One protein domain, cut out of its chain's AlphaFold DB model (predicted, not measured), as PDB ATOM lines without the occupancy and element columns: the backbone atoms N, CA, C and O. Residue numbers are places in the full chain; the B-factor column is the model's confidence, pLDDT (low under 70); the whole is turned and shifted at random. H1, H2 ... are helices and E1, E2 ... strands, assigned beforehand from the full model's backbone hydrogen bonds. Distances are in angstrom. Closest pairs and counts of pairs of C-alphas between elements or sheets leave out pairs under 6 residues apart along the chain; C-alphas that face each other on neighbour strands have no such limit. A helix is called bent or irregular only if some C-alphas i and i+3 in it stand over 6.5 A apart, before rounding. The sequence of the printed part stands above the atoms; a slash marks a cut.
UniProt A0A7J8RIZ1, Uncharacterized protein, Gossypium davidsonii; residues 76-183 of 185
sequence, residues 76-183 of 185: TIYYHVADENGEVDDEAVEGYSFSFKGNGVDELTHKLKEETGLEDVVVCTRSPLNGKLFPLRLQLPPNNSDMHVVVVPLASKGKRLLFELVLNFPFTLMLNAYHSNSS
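AT A GLANCE: This is residues 76 to 183 of the 185 residues of an uncharacterized protein of Gossypium davidsonii (UniProt A0A7J8RIZ1). A strongly twisted sheet of five strands curls round one helix, H1, and makes a compact body; the bent last helix, H2, leaves it, and its residues 168 to 181 stick out as a long arm. The 108 printed residues hold, in order, E1, E2, H1, E3, E4, E5 and H2, class mixed, helices and strands. The sheet is mixed, ordered E2, E1, E5, E3, E4. The whole is only just compact, close to loose, with a radius of gyration of the C-alphas of 15.7 A and spans of 56 by 34 by 31 A.

HOW THE PARTS SIT: E1, residues 76 to 81, and E2, residues 96 to 100, form an antiparallel hairpin; N 77 and O 98 are within hydrogen-bond range at 2.8 A. H1, residues 105 to 116, is on one face of the sheet, giving two layers, helix and sheet. E3, residues 121 to 126, has its closest C-alpha to H1 at Val 123, 6.4 A from that of Thr 109. E2, H1 and E3 form a split strand-helix-strand unit, two strands of one sheet that follow each other among the strands with a helix between them in the chain, and with E1 and E5, residues 147 to 153, between them in the sheet; its crossover is right-handed. E3 and E4, residues 133 to 135, form a hairpin, with N 125 and O 134 at 2.8 A. E5 is parallel to E1, N 149 to O 78 at 2.8 A, and antiparallel to E3, N 124 to O 150 at 2.8 A. H2, residues 159 to 181, was assigned as one helix by its hydrogen bonds but is bent: C-alphas 167 and 170 are 7.4 A apart. Arm H2a, residues 159 to 167, only grazes the sheet; H2b, residues 170 to 181, is not on it, and the arms stand at a steep tilt of 52 degrees. In H1, H2a and H2b every O i to N i+4 pair is within hydrogen-bond range.

IN THESE COORDINATES: E1 begins at C-alpha 76 (130.176, 115.698, 169.105) and is 16.3 A long. H1 measures 15.8 A, E3 15.6 A, E5 19.2 A and H2b 16.6 A, ending at C-alpha 181 (91.945, 138.918, 165.274).

THE WHOLE: The C-alphas of Glu 91 and Ser 183 are the two farthest apart, at 56.6 A. The printed part has no cut; the links E1 to E2 and E4 to E5 are long. Residues 84 to 95, 142 to 143 and 155 to 183 have pLDDT under 70.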
ATOM      1  N   THR A  76     129.089 114.721 169.245       90.12
ATOM      2  CA  THR A  76     130.176 115.698 169.105       90.12
ATOM      3  C   THR A  76     129.721 116.851 168.218       90.12
ATOM      4  O   THR A  76     129.254 116.654 167.096       90.12
ATOM      5  N   ILE A  77     129.842 118.075 168.721       91.69
ATOM      6  CA  ILE A  77     129.631 119.291 167.941       91.69
ATOM      7  C   ILE A  77     130.998 119.821 167.545       91.69
ATOM      8  O   ILE A  77     131.786 120.165 168.421       91.69
ATOM      9  N   TYR A  78     131.245 119.911 166.246       91.25
ATOM     10  CA  TYR A  78     132.386 120.607 165.666       91.25
ATOM     11  C   TYR A  78     131.944 122.010 165.277       91.25
ATOM     12  O   TYR A  78     130.937 122.165 164.579       91.25
ATOM     13  N   TYR A  79     132.662 123.033 165.724       90.88
ATOM     14  CA  TYR A  79     132.288 124.408 165.442       90.88
ATOM     15  C   TYR A  79     133.462 125.281 165.020       90.88
ATOM     16  O   TYR A  79     134.586 125.150 165.501       90.88
ATOM     17  N   HIS A  80     133.144 126.229 164.144       89.69
ATOM     18  CA  HIS A  80     134.025 127.323 163.761       89.69
ATOM     19  C   HIS A  80     133.324 128.644 164.038       89.69
ATOM     20  O   HIS A  80     132.114 128.767 163.836       89.69
ATOM     21  N   VAL A  81     134.068 129.639 164.510       87.88
ATOM     22  CA  VAL A  81     133.545 130.999 164.654       87.88
ATOM     23  C   VAL A  81     133.796 131.723 163.340       87.88
ATOM     24  O   VAL A  81     134.940 131.820 162.904       87.88
ATOM     25  N   ALA A  82     132.731 132.191 162.692       84.00
ATOM     26  CA  ALA A  82     132.851 132.965 161.467       84.00
ATOM     27  C   ALA A  82     133.495 134.320 161.759       84.00
ATOM     28  O   ALA A  82     133.199 134.956 162.780       84.00
ATOM     29  N   ASP A  83     134.327 134.780 160.831       75.81
ATOM     30  CA  ASP A  83     134.904 136.112 160.907       75.81
ATOM     31  C   ASP A  83     133.843 137.211 160.673       75.81
ATOM     32  O   ASP A  83     132.653 136.968 160.407       75.81
ATOM     33  N   GLU A  84     134.263 138.470 160.784       65.06
ATOM     34  CA  GLU A  84     133.375 139.613 160.570       65.06
ATOM     35  C   GLU A  84     132.732 139.612 159.170       65.06
ATOM     36  O   GLU A  84     131.555 139.987 159.037       65.06
ATOM     37  N   ASN A  85     133.429 139.071 158.168       58.69
ATOM     38  CA  ASN A  85     132.977 138.922 156.788       58.69
ATOM     39  C   ASN A  85     132.034 137.726 156.589       58.69
ATOM     40  O   ASN A  85     131.121 137.792 155.767       58.69
ATOM     41  N   GLY A  86     132.051 136.738 157.483       57.84
ATOM     42  CA  GLY A  86     131.209 135.536 157.425       57.84
ATOM     43  C   GLY A  86     131.838 134.422 156.619       57.84
ATOM     44  O   GLY A  86     131.143 133.457 156.306       57.84
ATOM     45  N   GLU A  87     133.112 134.590 156.291       62.41
ATOM     46  CA  GLU A  87     133.922 133.540 155.722       62.41
ATOM     47  C   GLU A  87     134.433 132.664 156.861       62.41
ATOM     48  O   GLU A  87     134.640 133.097 158.002       62.41
ATOM     49  N   VAL A  88     134.550 131.383 156.547       65.38
ATOM     50  CA  VAL A  88     135.122 130.386 157.437       65.38
ATOM     51  C   VAL A  88     136.407 129.957 156.761       65.38
ATOM     52  O   VAL A  88     136.368 129.482 155.627       65.38
ATOM     53  N   ASP A  89     137.537 130.189 157.421       61.97
ATOM     54  CA  ASP A  89     138.816 129.671 156.956       61.97
ATOM     55  C   ASP A  89     138.802 128.149 157.138       61.97
ATOM     56  O   ASP A  89     138.883 127.641 158.256       61.97
ATOM     57  N   ASP A  90     138.607 127.429 156.034       58.81
ATOM     58  CA  ASP A  90     138.575 125.967 156.015       58.81
ATOM     59  C   ASP A  90     139.980 125.355 156.194       58.81
ATOM     60  O   ASP A  90     140.098 124.146 156.406       58.81
ATOM     61  N   GLU A  91     141.046 126.163 156.094       55.72
ATOM     62  CA  GLU A  91     142.438 125.698 156.039       55.72
ATOM     63  C   GLU A  91     143.235 125.932 157.330       55.72
ATOM     64  O   GLU A  91     144.257 125.269 157.537       55.72
ATOM     65  N   ALA A  92     142.778 126.801 158.235       48.50
ATOM     66  CA  ALA A  92     143.483 127.080 159.481       48.50
ATOM     67  C   ALA A  92     142.764 126.517 160.714       48.50
ATOM     68  O   ALA A  92     141.712 126.988 161.132       48.50
ATOM     69  N   VAL A  93     143.471 125.603 161.382       51.75
ATOM     70  CA  VAL A  93     143.266 125.170 162.769       51.75
ATOM     71  C   VAL A  93     142.117 124.183 162.963       51.75
ATOM     72  O   VAL A  93     140.954 124.428 162.665       51.75
ATOM     73  N   GLU A  94     142.506 123.039 163.516       57.31
ATOM     74  CA  GLU A  94     141.671 122.028 164.153       57.31
ATOM     75  C   GLU A  94     140.430 122.664 164.801       57.31
ATOM     76  O   GLU A  94     140.526 123.364 165.809       57.31
ATOM     77  N   GLY A  95     139.274 122.493 164.149       69.19
ATOM     78  CA  GLY A  95     138.019 123.095 164.584       69.19
ATOM     79  C   GLY A  95     137.713 122.738 166.034       69.19
ATOM     80  O   GLY A  95     137.969 121.618 166.486       69.19
ATOM     81  N   TYR A  96     137.161 123.691 166.781       88.00
ATOM     82  CA  TYR A  96     136.800 123.456 168.170       88.00
ATOM     83  C   TYR A  96     135.712 122.383 168.257       88.00
ATOM     84  O   TYR A  96     134.849 122.278 167.380       88.00
ATOM     85  N   SER A  97     135.725 121.584 169.325       91.38
ATOM     86  CA  SER A  97     134.691 120.576 169.531       91.38
ATOM     87  C   SER A  97     134.320 120.371 170.990       91.38
ATOM     88  O   SER A  97     135.136 120.543 171.894       91.38
ATOM     89  N   PHE A  98     133.066 119.987 171.221       92.12
ATOM     90  CA  PHE A  98     132.572 119.585 172.535       92.12
ATOM     91  C   PHE A  98     131.477 118.527 172.408       92.12
ATOM     92  O   PHE A  98     130.828 118.386 171.373       92.12
ATOM     93  N   SER A  99     131.227 117.801 173.497       91.25
ATOM     94  CA  SER A  99     130.109 116.860 173.574       91.25
ATOM     95  C   SER A  99     128.809 117.554 173.991       91.25
ATOM     96  O   SER A  99     128.766 118.355 174.933       91.25
ATOM     97  N   PHE A 100     127.719 117.240 173.299       90.62
ATOM     98  CA  PHE A 100     126.397 117.820 173.499       90.62
ATOM     99  C   PHE A 100     125.345 116.725 173.672       90.62
ATOM    100  O   PHE A 100     125.241 115.808 172.864       90.62
ATOM    101  N   LYS A 101     124.544 116.814 174.734       89.00
ATOM    102  CA  LYS A 101     123.465 115.853 175.026       89.00
ATOM    103  C   LYS A 101     122.069 116.373 174.679       89.00
ATOM    104  O   LYS A 101     121.111 115.622 174.803       89.00
ATOM    105  N   GLY A 102     121.948 117.646 174.312       85.56
ATOM    106  CA  GLY A 102     120.661 118.268 174.035       85.56
ATOM    107  C   GLY A 102     120.117 117.929 172.649       85.56
ATOM    108  O   GLY A 102     120.815 117.405 171.772       85.56
ATOM    109  N   ASN A 103     118.858 118.296 172.447       83.88
ATOM    110  CA  ASN A 103     118.150 118.109 171.177       83.88
ATOM    111  C   ASN A 103     117.739 119.449 170.549       83.88
ATOM    112  O   ASN A 103     117.438 119.505 169.355       83.88
ATOM    113  N   GLY A 104     117.706 120.520 171.347       85.81
ATOM    114  CA  GLY A 104     117.281 121.844 170.914       85.81
ATOM    115  C   GLY A 104     118.430 122.696 170.381       85.81
ATOM    116  O   GLY A 104     119.562 122.618 170.857       85.81
ATOM    117  N   VAL A 105     118.108 123.567 169.421       88.50
ATOM    118  CA  VAL A 105     119.033 124.609 168.953       88.50
ATOM    119  C   VAL A 105     119.237 125.667 170.034       88.50
ATOM    120  O   VAL A 105     120.345 126.171 170.157       88.50
ATOM    121  N   ASP A 106     118.228 125.969 170.855       88.38
ATOM    122  CA  ASP A 106     118.351 126.934 171.956       88.38
ATOM    123  C   ASP A 106     119.395 126.491 172.989       88.38
ATOM    124  O   ASP A 106     120.286 127.258 173.352       88.38
ATOM    125  N   GLU A 107     119.342 125.221 173.399       91.62
ATOM    126  CA  GLU A 107     120.319 124.606 174.305       91.62
ATOM    127  C   GLU A 107     121.726 124.602 173.693       91.62
ATOM    128  O   GLU A 107     122.702 124.939 174.365       91.62
ATOM    129  N   LEU A 108     121.831 124.254 172.405       91.38
ATOM    130  CA  LEU A 108     123.099 124.275 171.680       91.38
ATOM    131  C   LEU A 108     123.663 125.697 171.597       91.38
ATOM    132  O   LEU A 108     124.853 125.907 171.816       91.38
ATOM    133  N   THR A 109     122.804 126.670 171.310       91.06
ATOM    134  CA  THR A 109     123.159 128.086 171.210       91.06
ATOM    135  C   THR A 109     123.646 128.602 172.555       91.06
ATOM    136  O   THR A 109     124.690 129.243 172.606       91.06
ATOM    137  N   HIS A 110     122.951 128.286 173.650       91.94
ATOM    138  CA  HIS A 110     123.389 128.658 174.995       91.94
ATOM    139  C   HIS A 110     124.769 128.080 175.315       91.94
ATOM    140  O   HIS A 110     125.649 128.802 175.777       91.94
ATOM    141  N   LYS A 111     124.982 126.794 175.017       93.69
ATOM    142  CA  LYS A 111     126.283 126.165 175.239       93.69
ATOM    143  C   LYS A 111     127.381 126.805 174.387       93.69
ATOM    144  O   LYS A 111     128.453 127.089 174.897       93.69
ATOM    145  N   LEU A 112     127.108 127.116 173.122       92.62
ATOM    146  CA  LEU A 112     128.069 127.809 172.260       92.62
ATOM    147  C   LEU A 112     128.410 129.214 172.766       92.62
ATOM    148  O   LEU A 112     129.559 129.628 172.641       92.62
ATOM    149  N   LYS A 113     127.458 129.942 173.360       92.19
ATOM    150  CA  LYS A 113     127.739 131.234 174.007       92.19
ATOM    151  C   LYS A 113     128.708 131.082 175.180       92.19
ATOM    152  O   LYS A 113     129.636 131.872 175.296       92.19
ATOM    153  N   GLU A 114     128.521 130.052 176.005       93.12
ATOM    154  CA  GLU A 114     129.411 129.745 177.132       93.12
ATOM    155  C   GLU A 114     130.819 129.349 176.659       93.12
ATOM    156  O   GLU A 114     131.802 129.910 177.137       93.12
ATOM    157  N   GLU A 115     130.917 128.458 175.667       92.00
ATOM    158  CA  GLU A 115     132.202 127.978 175.135       92.00
ATOM    159  C   GLU A 115     132.980 129.070 174.378       92.00
ATOM    160  O   GLU A 115     134.208 129.109 174.421       92.00
ATOM    161  N   THR A 116     132.285 129.969 173.672       89.12
ATOM    162  CA  THR A 116     132.925 131.038 172.876       89.12
ATOM    163  C   THR A 116     133.067 132.365 173.622       89.12
ATOM    164  O   THR A 116     133.804 133.238 173.166       89.12
ATOM    165  N   GLY A 117     132.361 132.551 174.740       90.12
ATOM    166  CA  GLY A 117     132.290 133.824 175.465       90.12
ATOM    167  C   GLY A 117     131.536 134.935 174.721       90.12
ATOM    168  O   GLY A 117     131.692 136.110 175.054       90.12
ATOM    169  N   LEU A 118     130.747 134.596 173.697       88.00
ATOM    170  CA  LEU A 118     129.993 135.555 172.888       88.00
ATOM    171  C   LEU A 118     128.570 135.749 173.437       88.00
ATOM    172  O   LEU A 118     127.865 134.784 173.714       88.00
ATOM    173  N   GLU A 119     128.110 137.001 173.533       83.88
ATOM    174  CA  GLU A 119     126.785 137.321 174.095       83.88
ATOM    175  C   GLU A 119     125.628 136.991 173.137       83.88
ATOM    176  O   GLU A 119     124.626 136.393 173.534       83.88
ATOM    177  N   ASP A 120     125.781 137.329 171.854       84.31
ATOM    178  CA  ASP A 120     124.751 137.194 170.824       84.31
ATOM    179  C   ASP A 120     125.316 136.486 169.590       84.31
ATOM    180  O   ASP A 120     126.127 137.049 168.847       84.31
ATOM    181  N   VAL A 121     124.863 135.254 169.344       87.75
ATOM    182  CA  VAL A 121     125.323 134.427 168.223       87.75
ATOM    183  C   VAL A 121     124.159 133.769 167.500       87.75
ATOM    184  O   VAL A 121     123.124 133.479 168.100       87.75
ATOM    185  N   VAL A 122     124.365 133.488 166.217       87.56
ATOM    186  CA  VAL A 122     123.502 132.621 165.414       87.56
ATOM    187  C   VAL A 122     124.287 131.376 165.039       87.56
ATOM    188  O   VAL A 122     125.392 131.465 164.505       87.56
ATOM    189  N   VAL A 123     123.700 130.213 165.303       89.31
ATOM    190  CA  VAL A 123     124.273 128.922 164.922       89.31
ATOM    191  C   VAL A 123     123.797 128.573 163.518       89.31
ATOM    192  O   VAL A 123     122.595 128.467 163.268       89.31
ATOM    193  N   CYS A 124     124.737 128.409 162.596       87.62
ATOM    194  CA  CYS A 124     124.475 128.090 161.199       87.62
ATOM    195  C   CYS A 124     125.063 126.731 160.815       87.62
ATOM    196  O   CYS A 124     126.027 126.267 161.415       87.62
ATOM    197  N   THR A 125     124.527 126.114 159.770       85.81
ATOM    198  CA  THR A 125     125.175 125.027 159.029       85.81
ATOM    199  C   THR A 125     125.628 125.536 157.674       85.81
ATOM    200  O   THR A 125     125.020 126.436 157.094       85.81
ATOM    201  N   ARG A 126     126.708 124.961 157.151       84.06
ATOM    202  CA  ARG A 126     127.177 125.257 155.800       84.06
ATOM    203  C   ARG A 126     126.553 124.272 154.824       84.06
ATOM    204  O   ARG A 126     126.647 123.064 155.028       84.06
ATOM    205  N   SER A 127     125.914 124.771 153.772       78.81
ATOM    206  CA  SER A 127     125.403 123.899 152.716       78.81
ATOM    207  C   SER A 127     126.564 123.328 151.901       78.81
ATOM    208  O   SER A 127     127.359 124.107 151.367       78.81
ATOM    209  N   PRO A 128     126.633 121.997 151.719       75.81
ATOM    210  CA  PRO A 128     127.641 121.377 150.860       75.81
ATOM    211  C   PRO A 128     127.539 121.802 149.388       75.81
ATOM    212  O   PRO A 128     128.510 121.692 148.650       75.81
ATOM    213  N   LEU A 129     126.370 122.280 148.948       75.94
ATOM    214  CA  LEU A 129     126.099 122.568 147.537       75.94
ATOM    215  C   LEU A 129     126.699 123.896 147.066       75.94
ATOM    216  O   LEU A 129     127.040 124.043 145.897       75.94
ATOM    217  N   ASN A 130     126.766 124.893 147.947       77.12
ATOM    218  CA  ASN A 130     127.161 126.253 147.574       77.12
ATOM    219  C   ASN A 130     128.009 126.967 148.633       77.12
ATOM    220  O   ASN A 130     128.302 128.148 148.468       77.12
ATOM    221  N   GLY A 131     128.346 126.293 149.733       76.50
ATOM    222  CA  GLY A 131     129.122 126.870 150.825       76.50
ATOM    223  C   GLY A 131     128.389 127.946 151.631       76.50
ATOM    224  O   GLY A 131     128.991 128.506 152.545       76.50
ATOM    225  N   LYS A 132     127.113 128.246 151.339       80.94
ATOM    226  CA  LYS A 132     126.347 129.275 152.055       80.94
ATOM    227  C   LYS A 132     125.963 128.797 153.450       80.94
ATOM    228  O   LYS A 132     125.668 127.619 153.659       80.94
ATOM    229  N   LEU A 133     125.918 129.744 154.382       82.81
ATOM    230  CA  LEU A 133     125.484 129.513 155.754       82.81
ATOM    231  C   LEU A 133     123.963 129.626 155.874       82.81
ATOM    232  O   LEU A 133     123.361 130.598 155.413       82.81
ATOM    233  N   PHE A 134     123.358 128.643 156.533       82.50
ATOM    234  CA  PHE A 134     121.931 128.582 156.821       82.50
ATOM    235  C   PHE A 134     121.720 128.486 158.333       82.50
ATOM    236  O   PHE A 134     122.294 127.596 158.960       82.50
ATOM    237  N   PRO A 135     120.920 129.370 158.951       86.50
ATOM    238  CA  PRO A 135     120.678 129.314 160.386       86.50
ATOM    239  C   PRO A 135     119.910 128.042 160.759       86.50
ATOM    240  O   PRO A 135     118.962 127.648 160.072       86.50
ATOM    241  N   LEU A 136     120.287 127.419 161.874       86.12
ATOM    242  CA  LEU A 136     119.559 126.280 162.422       86.12
ATOM    243  C   LEU A 136     118.213 126.733 162.994       86.12
ATOM    244  O   LEU A 136     118.146 127.652 163.805       86.12
ATOM    245  N   ARG A 137     117.130 126.080 162.556       72.69
ATOM    246  CA  ARG A 137     115.745 126.391 162.976       72.69
ATOM    247  C   ARG A 137     114.968 125.186 163.497       72.69
ATOM    248  O   ARG A 137     113.938 125.358 164.136       72.69
ATOM    249  N   LEU A 138     115.422 123.978 163.174       74.06
ATOM    250  CA  LEU A 138     114.773 122.721 163.535       74.06
ATOM    251  C   LEU A 138     115.543 122.042 164.663       74.06
ATOM    252  O   LEU A 138     116.708 122.358 164.892       74.06
ATOM    253  N   GLN A 139     114.898 121.093 165.343       71.00
ATOM    254  CA  GLN A 139     115.577 120.237 166.314       71.00
ATOM    255  C   GLN A 139     116.796 119.565 165.673       71.00
ATOM    256  O   GLN A 139     116.787 119.239 164.482       71.00
ATOM    257  N   LEU A 140     117.849 119.370 166.466       81.19
ATOM    258  CA  LEU A 140     119.065 118.722 165.990       81.19
ATOM    259  C   LEU A 140     118.751 117.291 165.529       81.19
ATOM    260  O   LEU A 140     117.863 116.659 166.112       81.19
ATOM    261  N   PRO A 141     119.487 116.748 164.538       70.44
ATOM    262  CA  PRO A 141     119.227 115.411 164.015       70.44
ATOM    263  C   PRO A 141     119.075 114.378 165.143       70.44
ATOM    264  O   PRO A 141     119.890 114.372 166.070       70.44
ATOM    265  N   PRO A 142     118.055 113.510 165.135       64.75
ATOM    266  CA  PRO A 142     117.979 112.423 166.110       64.75
ATOM    267  C   PRO A 142     119.192 111.486 165.937       64.75
ATOM    268  O   PRO A 142     119.796 111.475 164.870       64.75
ATOM    269  N   ASN A 143     119.529 110.688 166.964       69.25
ATOM    270  CA  ASN A 143     120.597 109.658 166.964       69.25
ATOM    271  C   ASN A 143     122.015 110.073 167.419       69.25
ATOM    272  O   ASN A 143     122.979 109.372 167.127       69.25
ATOM    273  N   ASN A 144     122.174 111.176 168.157       73.50
ATOM    274  CA  ASN A 144     123.483 111.611 168.678       73.50
ATOM    275  C   ASN A 144     124.600 111.685 167.615       73.50
ATOM    276  O   ASN A 144     125.774 111.529 167.933       73.50
ATOM    277  N   SER A 145     124.237 111.908 166.352       81.31
ATOM    278  CA  SER A 145     125.209 112.019 165.272       81.31
ATOM    279  C   SER A 145     126.003 113.309 165.405       81.31
ATOM    280  O   SER A 145     125.442 114.355 165.758       81.31
ATOM    281  N   ASP A 146     127.293 113.212 165.099       85.50
ATOM    282  CA  ASP A 146     128.193 114.354 165.089       85.50
ATOM    283  C   ASP A 146     127.744 115.398 164.061       85.50
ATOM    284  O   ASP A 146     127.107 115.078 163.051       85.50
ATOM    285  N   MET A 147     128.044 116.664 164.340       86.19
ATOM    286  CA  MET A 147     127.520 117.782 163.562       86.19
ATOM    287  C   MET A 147     128.536 118.911 163.446       86.19
ATOM    288  O   MET A 147     129.165 119.282 164.432       86.19
ATOM    289  N   HIS A 148     128.629 119.496 162.252       87.81
ATOM    290  CA  HIS A 148     129.427 120.690 161.991       87.81
ATOM    291  C   HIS A 148     128.538 121.930 161.964       87.81
ATOM    292  O   HIS A 148     127.533 121.970 161.247       87.81
ATOM    293  N   VAL A 149     128.919 122.946 162.730       90.25
ATOM    294  CA  VAL A 149     128.209 124.222 162.807       90.25
ATOM    295  C   VAL A 149     129.166 125.402 162.695       90.25
ATOM    296  O   VAL A 149     130.365 125.302 162.939       90.25
ATOM    297  N   VAL A 150     128.615 126.551 162.334       88.19
ATOM    298  CA  VAL A 150     129.322 127.821 162.244       88.19
ATOM    299  C   VAL A 150     128.640 128.807 163.180       88.19
ATOM    300  O   VAL A 150     127.435 129.043 163.081       88.19
ATOM    301  N   VAL A 151     129.408 129.373 164.102       90.38
ATOM    302  CA  VAL A 151     128.954 130.383 165.056       90.38
ATOM    303  C   VAL A 151     129.164 131.749 164.429       90.38
ATOM    304  O   VAL A 151     130.296 132.142 164.163       90.38
ATOM    305  N   VAL A 152     128.081 132.486 164.200       87.38
ATOM    306  CA  VAL A 152     128.139 133.834 163.627       87.38
ATOM    307  C   VAL A 152     127.823 134.856 164.722       87.38
ATOM    308  O   VAL A 152     126.674 134.912 165.171       87.38
ATOM    309  N   PRO A 153     128.793 135.681 165.161       86.31
ATOM    310  CA  PRO A 153     128.538 136.743 166.128       86.31
ATOM    311  C   PRO A 153     127.615 137.822 165.543       86.31
ATOM    312  O   PRO A 153     127.888 138.395 164.483       86.31
ATOM    313  N   LEU A 154     126.544 138.171 166.259       78.12
ATOM    314  CA  LEU A 154     125.605 139.223 165.846       78.12
ATOM    315  C   LEU A 154     126.182 140.640 165.999       78.12
ATOM    316  O   LEU A 154     125.643 141.585 165.430       78.12
ATOM    317  N   ALA A 155     127.295 140.803 166.716       67.81
ATOM    318  CA  ALA A 155     128.020 142.071 166.807       67.81
ATOM    319  C   ALA A 155     128.723 142.476 165.490       67.81
ATOM    320  O   ALA A 155     129.176 143.617 165.370       67.81
ATOM    321  N   SER A 156     128.787 141.589 164.485       63.12
ATOM    322  CA  SER A 156     129.257 141.957 163.144       63.12
ATOM    323  C   SER A 156     128.286 142.973 162.520       63.12
ATOM    324  O   SER A 156     127.109 142.681 162.283       63.12
ATOM    325  N   LYS A 157     128.789 144.193 162.279       51.41
ATOM    326  CA  LYS A 157     128.046 145.435 161.966       51.41
ATOM    327  C   LYS A 157     127.007 145.357 160.830       51.41
ATOM    328  O   LYS A 157     126.197 146.272 160.723       51.41
ATOM    329  N   GLY A 158     126.992 144.310 160.004       53.12
ATOM    330  CA  GLY A 158     126.036 144.139 158.899       53.12
ATOM    331  C   GLY A 158     125.038 142.984 159.045       53.12
ATOM    332  O   GLY A 158     124.066 142.927 158.295       53.12
ATOM    333  N   LYS A 159     125.242 142.059 159.992       55.47
ATOM    334  CA  LYS A 159     124.505 140.780 160.039       55.47
ATOM    335  C   LYS A 159     123.361 140.754 161.047       55.47
ATOM    336  O   LYS A 159     122.403 140.017 160.828       55.47
ATOM    337  N   ARG A 160     123.395 141.606 162.081       54.31
ATOM    338  CA  ARG A 160     122.306 141.706 163.070       54.31
ATOM    339  C   ARG A 160     120.954 141.966 162.410       54.31
ATOM    340  O   ARG A 160     120.011 141.247 162.687       54.31
ATOM    341  N   LEU A 161     120.882 142.920 161.476       50.38
ATOM    342  CA  LEU A 161     119.633 143.275 160.790       50.38
ATOM    343  C   LEU A 161     119.160 142.201 159.802       50.38
ATOM    344  O   LEU A 161     117.962 141.966 159.696       50.38
ATOM    345  N   LEU A 162     120.075 141.533 159.092       58.19
ATOM    346  CA  LEU A 162     119.703 140.490 158.135       58.19
ATOM    347  C   LEU A 162     119.188 139.236 158.850       58.19
ATOM    348  O   LEU A 162     118.157 138.700 158.455       58.19
ATOM    349  N   PHE A 163     119.854 138.795 159.921       59.84
ATOM    350  CA  PHE A 163     119.380 137.656 160.707       59.84
ATOM    351  C   PHE A 163     118.126 137.998 161.514       59.84
ATOM    352  O   PHE A 163     117.210 137.190 161.518       59.84
ATOM    353  N   GLU A 164     118.017 139.192 162.104       53.75
ATOM    354  CA  GLU A 164     116.768 139.669 162.723       53.75
ATOM    355  C   GLU A 164     115.601 139.631 161.729       53.75
ATOM    356  O   GLU A 164     114.555 139.066 162.031       53.75
ATOM    357  N   LEU A 165     115.772 140.160 160.515       52.44
ATOM    358  CA  LEU A 165     114.713 140.136 159.506       52.44
ATOM    359  C   LEU A 165     114.394 138.707 159.045       52.44
ATOM    360  O   LEU A 165     113.225 138.362 158.931       52.44
ATOM    361  N   VAL A 166     115.392 137.852 158.821       56.81
ATOM    362  CA  VAL A 166     115.172 136.476 158.331       56.81
ATOM    363  C   VAL A 166     114.608 135.546 159.419       56.81
ATOM    364  O   VAL A 166     113.804 134.662 159.113       56.81
ATOM    365  N   LEU A 167     114.985 135.740 160.686       55.50
ATOM    366  CA  LEU A 167     114.528 134.927 161.818       55.50
ATOM    367  C   LEU A 167     113.188 135.422 162.384       55.50
ATOM    368  O   LEU A 167     112.325 134.592 162.679       55.50
ATOM    369  N   ASN A 168     112.963 136.740 162.466       50.56
ATOM    370  CA  ASN A 168     111.742 137.312 163.051       50.56
ATOM    371  C   ASN A 168     110.600 137.541 162.047       50.56
ATOM    372  O   ASN A 168     109.482 137.834 162.476       50.56
ATOM    373  N   PHE A 169     110.806 137.374 160.732       47.03
ATOM    374  CA  PHE A 169     109.737 137.619 159.748       47.03
ATOM    375  C   PHE A 169     108.447 136.809 159.989       47.03
ATOM    376  O   PHE A 169     107.375 137.417 159.991       47.03
ATOM    377  N   PRO A 170     108.472 135.480 160.237       52.16
ATOM    378  CA  PRO A 170     107.226 134.751 160.464       52.16
ATOM    379  C   PRO A 170     106.646 134.991 161.866       52.16
ATOM    380  O   PRO A 170     105.428 134.962 162.021       52.16
ATOM    381  N   PHE A 171     107.473 135.264 162.881       46.03
ATOM    382  CA  PHE A 171     106.996 135.466 164.255       46.03
ATOM    383  C   PHE A 171     106.288 136.814 164.428       46.03
ATOM    384  O   PHE A 171     105.193 136.866 164.989       46.03
ATOM    385  N   THR A 172     106.849 137.890 163.874       45.50
ATOM    386  CA  THR A 172     106.245 139.228 163.945       45.50
ATOM    387  C   THR A 172     104.960 139.316 163.117       45.50
ATOM    388  O   THR A 172     103.985 139.925 163.559       45.50
ATOM    389  N   LEU A 173     104.901 138.661 161.949       48.31
ATOM    390  CA  LEU A 173     103.666 138.574 161.158       48.31
ATOM    391  C   LEU A 173     102.575 137.761 161.877       48.31
ATOM    392  O   LEU A 173     101.421 138.186 161.883       48.31
ATOM    393  N   MET A 174     102.925 136.649 162.536       50.69
ATOM    394  CA  MET A 174     101.970 135.841 163.312       50.69
ATOM    395  C   MET A 174     101.438 136.580 164.549       50.69
ATOM    396  O   MET A 174     100.235 136.538 164.808       50.69
ATOM    397  N   LEU A 175     102.286 137.309 165.282       49.81
ATOM    398  CA  LEU A 175     101.857 138.140 166.418       49.81
ATOM    399  C   LEU A 175     100.934 139.284 165.981       49.81
ATOM    400  O   LEU A 175      99.912 139.523 166.623       49.81
ATOM    401  N   ASN A 176     101.233 139.945 164.860       50.53
ATOM    402  CA  ASN A 176     100.372 141.000 164.321       50.53
ATOM    403  C   ASN A 176      99.027 140.451 163.809       50.53
ATOM    404  O   ASN A 176      97.994 141.106 163.973       50.53
ATOM    405  N   ALA A 177      99.009 139.237 163.247       52.38
ATOM    406  CA  ALA A 177      97.778 138.552 162.846       52.38
ATOM    407  C   ALA A 177      96.936 138.086 164.052       52.38
ATOM    408  O   ALA A 177      95.705 138.137 163.995       52.38
ATOM    409  N   TYR A 178      97.576 137.678 165.153       47.62
ATOM    410  CA  TYR A 178      96.900 137.327 166.406       47.62
ATOM    411  C   TYR A 178      96.282 138.562 167.078       47.62
ATOM    412  O   TYR A 178      95.116 138.533 167.467       47.62
ATOM    413  N   HIS A 179      97.015 139.679 167.126       52.25
ATOM    414  CA  HIS A 179      96.505 140.931 167.691       52.25
ATOM    415  C   HIS A 179      95.402 141.570 166.830       52.25
ATOM    416  O   HIS A 179      94.506 142.216 167.362       52.25
ATOM    417  N   SER A 180      95.429 141.364 165.509       55.28
ATOM    418  CA  SER A 180      94.370 141.861 164.617       55.28
ATOM    419  C   SER A 180      93.073 141.047 164.715       55.28
ATOM    420  O   SER A 180      92.004 141.590 164.463       55.28
ATOM    421  N   ASN A 181      93.134 139.768 165.111       52.53
ATOM    422  CA  ASN A 181      91.945 138.918 165.274       52.53
ATOM    423  C   ASN A 181      91.311 138.985 166.675       52.53
ATOM    424  O   ASN A 181      90.182 138.533 166.841       52.53
ATOM    425  N   SER A 182      91.990 139.555 167.679       53.59
ATOM    426  CA  SER A 182      91.411 139.779 169.015       53.59
ATOM    427  C   SER A 182      90.647 141.102 169.146       53.59
ATOM    428  O   SER A 182      90.085 141.385 170.201       53.59
ATOM    429  N   SER A 183      90.598 141.901 168.075       54.62
ATOM    430  CA  SER A 183      89.906 143.190 168.016       54.62
ATOM    431  C   SER A 183      88.773 143.169 166.984       54.62
ATOM    432  O   SER A 183      88.731 144.000 166.079       54.62
TER     433      SER A 183